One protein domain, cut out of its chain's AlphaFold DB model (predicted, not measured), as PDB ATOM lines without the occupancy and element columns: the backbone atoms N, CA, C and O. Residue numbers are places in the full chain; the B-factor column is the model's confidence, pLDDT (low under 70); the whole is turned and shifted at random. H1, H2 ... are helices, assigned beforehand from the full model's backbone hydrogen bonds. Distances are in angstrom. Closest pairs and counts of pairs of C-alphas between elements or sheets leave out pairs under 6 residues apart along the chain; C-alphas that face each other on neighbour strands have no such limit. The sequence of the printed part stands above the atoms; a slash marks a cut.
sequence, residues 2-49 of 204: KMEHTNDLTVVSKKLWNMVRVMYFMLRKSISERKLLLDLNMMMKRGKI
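AT A GLANCE: This is residues 2 to 49 of the 204 residues of the protein "Ras-associating and dilute domain-containing protein" of Actinidia chinensis var. chinensis (UniProt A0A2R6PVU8). A long helix, H1, and a shorter one, H2, meet near their ends at a corner and make an open L. The arms have almost no contact beyond the corner, and short unnamed ends lie at residues 2 to 4 and 48 to 49. The printed part has 48 residues with two named helices, H1 then H2, and no named strand; its class is all helix. It is extended, with a radius of gyration of the C-alphas of 17.5 A, and flat, spanning 50 by 30 by 7 A.

HOW THE PARTS SIT: H1, residues 5 to 29, and H2, residues 33 to 47, are close but not clearly touching, with 1 pair of C-alphas within 8 A. The closest C-alphas, those of Leu 27 and Glu 33, are 7.6 A apart. Their lines are only just about perpendicular, at 73 degrees. In H2 every O i to N i+4 pair is within hydrogen-bond range; in H1, 20 of 21 are.

IN THESE COORDINATES: H1 is 36.2 A long from C-alpha 5 at (11.458, -46.349, 30.073). H2 is 19.9 A long and ends with C-alpha 47 at (10.826, -17.004, 57.024).

THE WHOLE: The C-alphas farthest apart, those of Lys 2 and Arg 46, are 50.2 A apart. The printed part has no cut, and the link from H1 to H2 is tight. Confidence is under 70 at residues 2 to 10, 30 to 35 and 43 to 49.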
ATOM      1  N   LYS A   2       7.311 -53.634  26.202       47.25
ATOM      2  CA  LYS A   2       7.677 -52.864  27.414       47.25
ATOM      3  C   LYS A   2       9.203 -52.665  27.580       47.25
ATOM      4  O   LYS A   2       9.782 -53.192  28.518       47.25
ATOM      5  N   MET A   3       9.863 -51.929  26.678       50.94
ATOM      6  CA  MET A   3      11.281 -51.532  26.834       50.94
ATOM      7  C   MET A   3      11.592 -50.172  26.179       50.94
ATOM      8  O   MET A   3      12.284 -50.121  25.174       50.94
ATOM      9  N   GLU A   4      11.110 -49.073  26.769       56.09
ATOM     10  CA  GLU A   4      11.641 -47.718  26.471       56.09
ATOM     11  C   GLU A   4      11.924 -46.861  27.719       56.09
ATOM     12  O   GLU A   4      12.679 -45.899  27.655       56.09
ATOM     13  N   HIS A   5      11.415 -47.232  28.899       57.28
ATOM     14  CA  HIS A   5      11.458 -46.349  30.073       57.28
ATOM     15  C   HIS A   5      12.803 -46.305  30.833       57.28
ATOM     16  O   HIS A   5      12.965 -45.510  31.762       57.28
ATOM     17  N   THR A   6      13.762 -47.172  30.491       57.50
ATOM     18  CA  THR A   6      15.055 -47.317  31.190       57.50
ATOM     19  C   THR A   6      16.146 -46.391  30.652       57.50
ATOM     20  O   THR A   6      17.029 -45.975  31.407       57.50
ATOM     21  N   ASN A   7      16.089 -46.025  29.370       62.06
ATOM     22  CA  ASN A   7      17.114 -45.193  28.738       62.06
ATOM     23  C   ASN A   7      17.061 -43.751  29.266       62.06
ATOM     24  O   ASN A   7      18.083 -43.229  29.713       62.06
ATOM     25  N   ASP A   8      15.869 -43.155  29.364       62.66
ATOM     26  CA  ASP A   8      15.712 -41.805  29.919       62.66
ATOM     27  C   ASP A   8      16.159 -41.713  31.380       62.66
ATOM     28  O   ASP A   8      16.884 -40.789  31.748       62.66
ATOM     29  N   LEU A   9      15.828 -42.707  32.214       62.50
ATOM     30  CA  LEU A   9      16.265 -42.742  33.614       62.50
ATOM     31  C   LEU A   9      17.796 -42.789  33.748       62.50
ATOM     32  O   LEU A   9      18.354 -42.130  34.629       62.50
ATOM     33  N   THR A  10      18.507 -43.510  32.874       65.88
ATOM     34  CA  THR A  10      19.984 -43.572  32.910       65.88
ATOM     35  C   THR A  10      20.657 -42.313  32.347       65.88
ATOM     36  O   THR A  10      21.716 -41.908  32.833       65.88
ATOM     37  N   VAL A  11      20.034 -41.632  31.380       70.62
ATOM     38  CA  VAL A  11      20.504 -40.337  30.855       70.62
ATOM     39  C   VAL A  11      20.255 -39.207  31.863       70.62
ATOM     40  O   VAL A  11      21.147 -38.392  32.118       70.62
ATOM     41  N   VAL A  12      19.071 -39.172  32.480       75.50
ATOM     42  CA  VAL A  12      18.691 -38.181  33.497       75.50
ATOM     43  C   VAL A  12      19.496 -38.374  34.784       75.50
ATOM     44  O   VAL A  12      20.007 -37.392  35.322       75.50
ATOM     45  N   SER A  13      19.717 -39.612  35.242       80.69
ATOM     46  CA  SER A  13      20.545 -39.877  36.433       80.69
ATOM     47  C   SER A  13      22.018 -39.498  36.246       80.69
ATOM     48  O   SER A  13      22.603 -38.936  37.168       80.69
ATOM     49  N   LYS A  14      22.618 -39.682  35.058       84.62
ATOM     50  CA  LYS A  14      23.976 -39.171  34.765       84.62
ATOM     51  C   LYS A  14      24.055 -37.640  34.836       84.62
ATOM     52  O   LYS A  14      25.024 -37.101  35.374       84.62
ATOM     53  N   LYS A  15      23.032 -36.930  34.342       86.75
ATOM     54  CA  LYS A  15      22.938 -35.460  34.448       86.75
ATOM     55  C   LYS A  15      22.751 -35.008  35.902       86.75
ATOM     56  O   LYS A  15      23.482 -34.129  36.355       86.75
ATOM     57  N   LEU A  16      21.849 -35.652  36.648       90.31
ATOM     58  CA  LEU A  16      21.639 -35.421  38.084       90.31
ATOM     59  C   LEU A  16      22.906 -35.681  38.901       90.31
ATOM     60  O   LEU A  16      23.260 -34.859  39.737       90.31
ATOM     61  N   TRP A  17      23.629 -36.771  38.637       92.88
ATOM     62  CA  TRP A  17      24.877 -37.089  39.331       92.88
ATOM     63  C   TRP A  17      25.940 -36.007  39.124       92.88
ATOM     64  O   TRP A  17      26.564 -35.562  40.086       92.88
ATOM     65  N   ASN A  18      26.100 -35.511  37.893       89.81
ATOM     66  CA  ASN A  18      27.000 -34.392  37.618       89.81
ATOM     67  C   ASN A  18      26.545 -33.099  38.320       89.81
ATOM     68  O   ASN A  18      27.381 -32.402  38.892       89.81
ATOM     69  N   MET A  19      25.241 -32.805  38.350       92.31
ATOM     70  CA  MET A  19      24.685 -31.647  39.068       92.31
ATOM     71  C   MET A  19      24.928 -31.736  40.585       92.31
ATOM     72  O   MET A  19      25.429 -30.786  41.185       92.31
ATOM     73  N   VAL A  20      24.648 -32.893  41.194       92.75
ATOM     74  CA  VAL A  20      24.918 -33.176  42.615       92.75
ATOM     75  C   VAL A  20      26.412 -33.070  42.911       92.75
ATOM     76  O   VAL A  20      26.788 -32.468  43.913       92.75
ATOM     77  N   ARG A  21      27.280 -33.577  42.028       91.56
ATOM     78  CA  ARG A  21      28.738 -33.490  42.185       91.56
ATOM     79  C   ARG A  21      29.240 -32.048  42.130       91.56
ATOM     80  O   ARG A  21      30.079 -31.688  42.951       91.56
ATOM     81  N   VAL A  22      28.718 -31.218  41.222       89.62
ATOM     82  CA  VAL A  22      29.028 -29.776  41.174       89.62
ATOM     83  C   VAL A  22      28.542 -29.084  42.444       89.62
ATOM     84  O   VAL A  22      29.330 -28.395  43.084       89.62
ATOM     85  N   MET A  23      27.299 -29.320  42.871       86.69
ATOM     86  CA  MET A  23      26.749 -28.709  44.085       86.69
ATOM     87  C   MET A  23      27.515 -29.137  45.347       86.69
ATOM     88  O   MET A  23      27.848 -28.294  46.173       86.69
ATOM     89  N   TYR A  24      27.899 -30.412  45.458       87.12
ATOM     90  CA  TYR A  24      28.776 -30.916  46.519       87.12
ATOM     91  C   TYR A  24      30.157 -30.247  46.492       87.12
ATOM     92  O   TYR A  24      30.657 -29.845  47.538       87.12
ATOM     93  N   PHE A  25      30.764 -30.072  45.313       85.25
ATOM     94  CA  PHE A  25      32.024 -29.336  45.192       85.25
ATOM     95  C   PHE A  25      31.875 -27.858  45.558       85.25
ATOM     96  O   PHE A  25      32.770 -27.325  46.202       85.25
ATOM     97  N   MET A  26      30.768 -27.201  45.204       82.94
ATOM     98  CA  MET A  26      30.510 -25.809  45.591       82.94
ATOM     99  C   MET A  26      30.300 -25.678  47.100       82.94
ATOM    100  O   MET A  26      30.896 -24.792  47.700       82.94
ATOM    101  N   LEU A  27      29.552 -26.589  47.730       77.81
ATOM    102  CA  LEU A  27      29.380 -26.634  49.186       77.81
ATOM    103  C   LEU A  27      30.721 -26.891  49.894       77.81
ATOM    104  O   LEU A  27      31.140 -26.080  50.716       77.81
ATOM    105  N   ARG A  28      31.455 -27.940  49.499       78.25
ATOM    106  CA  ARG A  28      32.751 -28.322  50.092       78.25
ATOM    107  C   ARG A  28      33.870 -27.301  49.841       78.25
ATOM    108  O   ARG A  28      34.768 -27.176  50.666       78.25
ATOM    109  N   LYS A  29      33.851 -26.597  48.702       72.69
ATOM    110  CA  LYS A  29      34.812 -25.529  48.361       72.69
ATOM    111  C   LYS A  29      34.370 -24.159  48.890       72.69
ATOM    112  O   LYS A  29      35.193 -23.249  48.945       72.69
ATOM    113  N   SER A  30      33.110 -23.986  49.300       68.50
ATOM    114  CA  SER A  30      32.681 -22.760  49.969       68.50
ATOM    115  C   SER A  30      33.342 -22.684  51.348       68.50
ATOM    116  O   SER A  30      32.997 -23.408  52.276       68.50
ATOM    117  N   ILE A  31      34.308 -21.773  51.494       57.59
ATOM    118  CA  ILE A  31      35.165 -21.598  52.689       57.59
ATOM    119  C   ILE A  31      34.365 -21.015  53.884       57.59
ATOM    120  O   ILE A  31      34.897 -20.478  54.852       57.59
ATOM    121  N   SER A  32      33.037 -21.062  53.815       62.25
ATOM    122  CA  SER A  32      32.145 -20.421  54.762       62.25
ATOM    123  C   SER A  32      30.818 -21.159  54.884       62.25
ATOM    124  O   SER A  32      29.757 -20.555  54.711       62.25
ATOM    125  N   GLU A  33      30.873 -22.426  55.304       63.47
ATOM    126  CA  GLU A  33      29.715 -23.111  55.899       63.47
ATOM    127  C   GLU A  33      29.046 -22.213  56.948       63.47
ATOM    128  O   GLU A  33      27.831 -22.076  56.960       63.47
ATOM    129  N   ARG A  34      29.839 -21.473  57.741       64.69
ATOM    130  CA  ARG A  34      29.334 -20.455  58.674       64.69
ATOM    131  C   ARG A  34      28.533 -19.330  58.004       64.69
ATOM    132  O   ARG A  34      27.541 -18.922  58.587       64.69
ATOM    133  N   LYS A  35      28.899 -18.832  56.813       67.25
ATOM    134  CA  LYS A  35      28.102 -17.788  56.125       67.25
ATOM    135  C   LYS A  35      26.822 -18.372  55.528       67.25
ATOM    136  O   LYS A  35      25.770 -17.788  55.740       67.25
ATOM    137  N   LEU A  36      26.893 -19.529  54.862       73.62
ATOM    138  CA  LEU A  36      25.706 -20.185  54.296       73.62
ATOM    139  C   LEU A  36      24.727 -20.635  55.388       73.62
ATOM    140  O   LEU A  36      23.525 -20.432  55.258       73.62
ATOM    141  N   LEU A  37      25.229 -21.186  56.496       72.94
ATOM    142  CA  LEU A  37      24.410 -21.577  57.640       72.94
ATOM    143  C   LEU A  37      23.855 -20.359  58.384       72.94
ATOM    144  O   LEU A  37      22.710 -20.417  58.814       72.94
ATOM    145  N   LEU A  38      24.605 -19.256  58.522       73.38
ATOM    146  CA  LEU A  38      24.071 -18.013  59.097       73.38
ATOM    147  C   LEU A  38      22.992 -17.389  58.208       73.38
ATOM    148  O   LEU A  38      21.961 -16.992  58.744       73.38
ATOM    149  N   ASP A  39      23.190 -17.352  56.892       72.94
ATOM    150  CA  ASP A  39      22.212 -16.827  55.937       72.94
ATOM    151  C   ASP A  39      20.945 -17.696  55.915       72.94
ATOM    152  O   ASP A  39      19.849 -17.197  56.160       72.94
ATOM    153  N   LEU A  40      21.084 -19.025  55.818       74.75
ATOM    154  CA  LEU A  40      19.969 -19.974  55.934       74.75
ATOM    155  C   LEU A  40      19.240 -19.856  57.287       74.75
ATOM    156  O   LEU A  40      18.013 -19.875  57.337       74.75
ATOM    157  N   ASN A  41      19.973 -19.700  58.392       77.00
ATOM    158  CA  ASN A  41      19.423 -19.493  59.737       77.00
ATOM    159  C   ASN A  41      18.702 -18.139  59.853       77.00
ATOM    160  O   ASN A  41      17.655 -18.068  60.490       77.00
ATOM    161  N   MET A  42      19.199 -17.077  59.213       74.62
ATOM    162  CA  MET A  42      18.523 -15.775  59.141       74.62
ATOM    163  C   MET A  42      17.273 -15.833  58.255       74.62
ATOM    164  O   MET A  42      16.219 -15.346  58.672       74.62
ATOM    165  N   MET A  43      17.347 -16.488  57.094       69.12
ATOM    166  CA  MET A  43      16.214 -16.748  56.203       69.12
ATOM    167  C   MET A  43      15.147 -17.613  56.877       69.12
ATOM    168  O   MET A  43      13.970 -17.296  56.775       69.12
ATOM    169  N   MET A  44      15.520 -18.655  57.626       67.88
ATOM    170  CA  MET A  44      14.569 -19.522  58.330       67.88
ATOM    171  C   MET A  44      13.967 -18.832  59.566       67.88
ATOM    172  O   MET A  44      12.768 -18.958  59.816       67.88
ATOM    173  N   LYS A  45      14.751 -18.027  60.301       69.12
ATOM    174  CA  LYS A  45      14.254 -17.233  61.441       69.12
ATOM    175  C   LYS A  45      13.335 -16.082  61.020       69.12
ATOM    176  O   LYS A  45      12.356 -15.828  61.718       69.12
ATOM    177  N   ARG A  46      13.577 -15.425  59.876       60.06
ATOM    178  CA  ARG A  46      12.642 -14.440  59.279       60.06
ATOM    179  C   ARG A  46      11.527 -15.079  58.439       60.06
ATOM    180  O   ARG A  46      10.460 -14.488  58.286       60.06
ATOM    181  N   GLY A  47      11.726 -16.301  57.946       60.69
ATOM    182  CA  GLY A  47      10.826 -17.004  57.024       60.69
ATOM    183  C   GLY A  47       9.436 -17.307  57.584       60.69
ATOM    184  O   GLY A  47       8.488 -17.448  56.812       60.69
ATOM    185  N   LYS A  48       9.271 -17.290  58.917       57.22
ATOM    186  CA  LYS A  48       7.968 -17.439  59.594       57.22
ATOM    187  C   LYS A  48       6.935 -16.364  59.204       57.22
ATOM    188  O   LYS A  48       5.756 -16.554  59.477       57.22
ATOM    189  N   ILE A  49       7.360 -15.268  58.564       55.94
ATOM    190  CA  ILE A  49       6.491 -14.170  58.101       55.94
ATOM    191  C   ILE A  49       6.223 -14.246  56.582       55.94
ATOM    192  O   ILE A  49       5.176 -13.805  56.114       55.94
TER     193      ILE A  49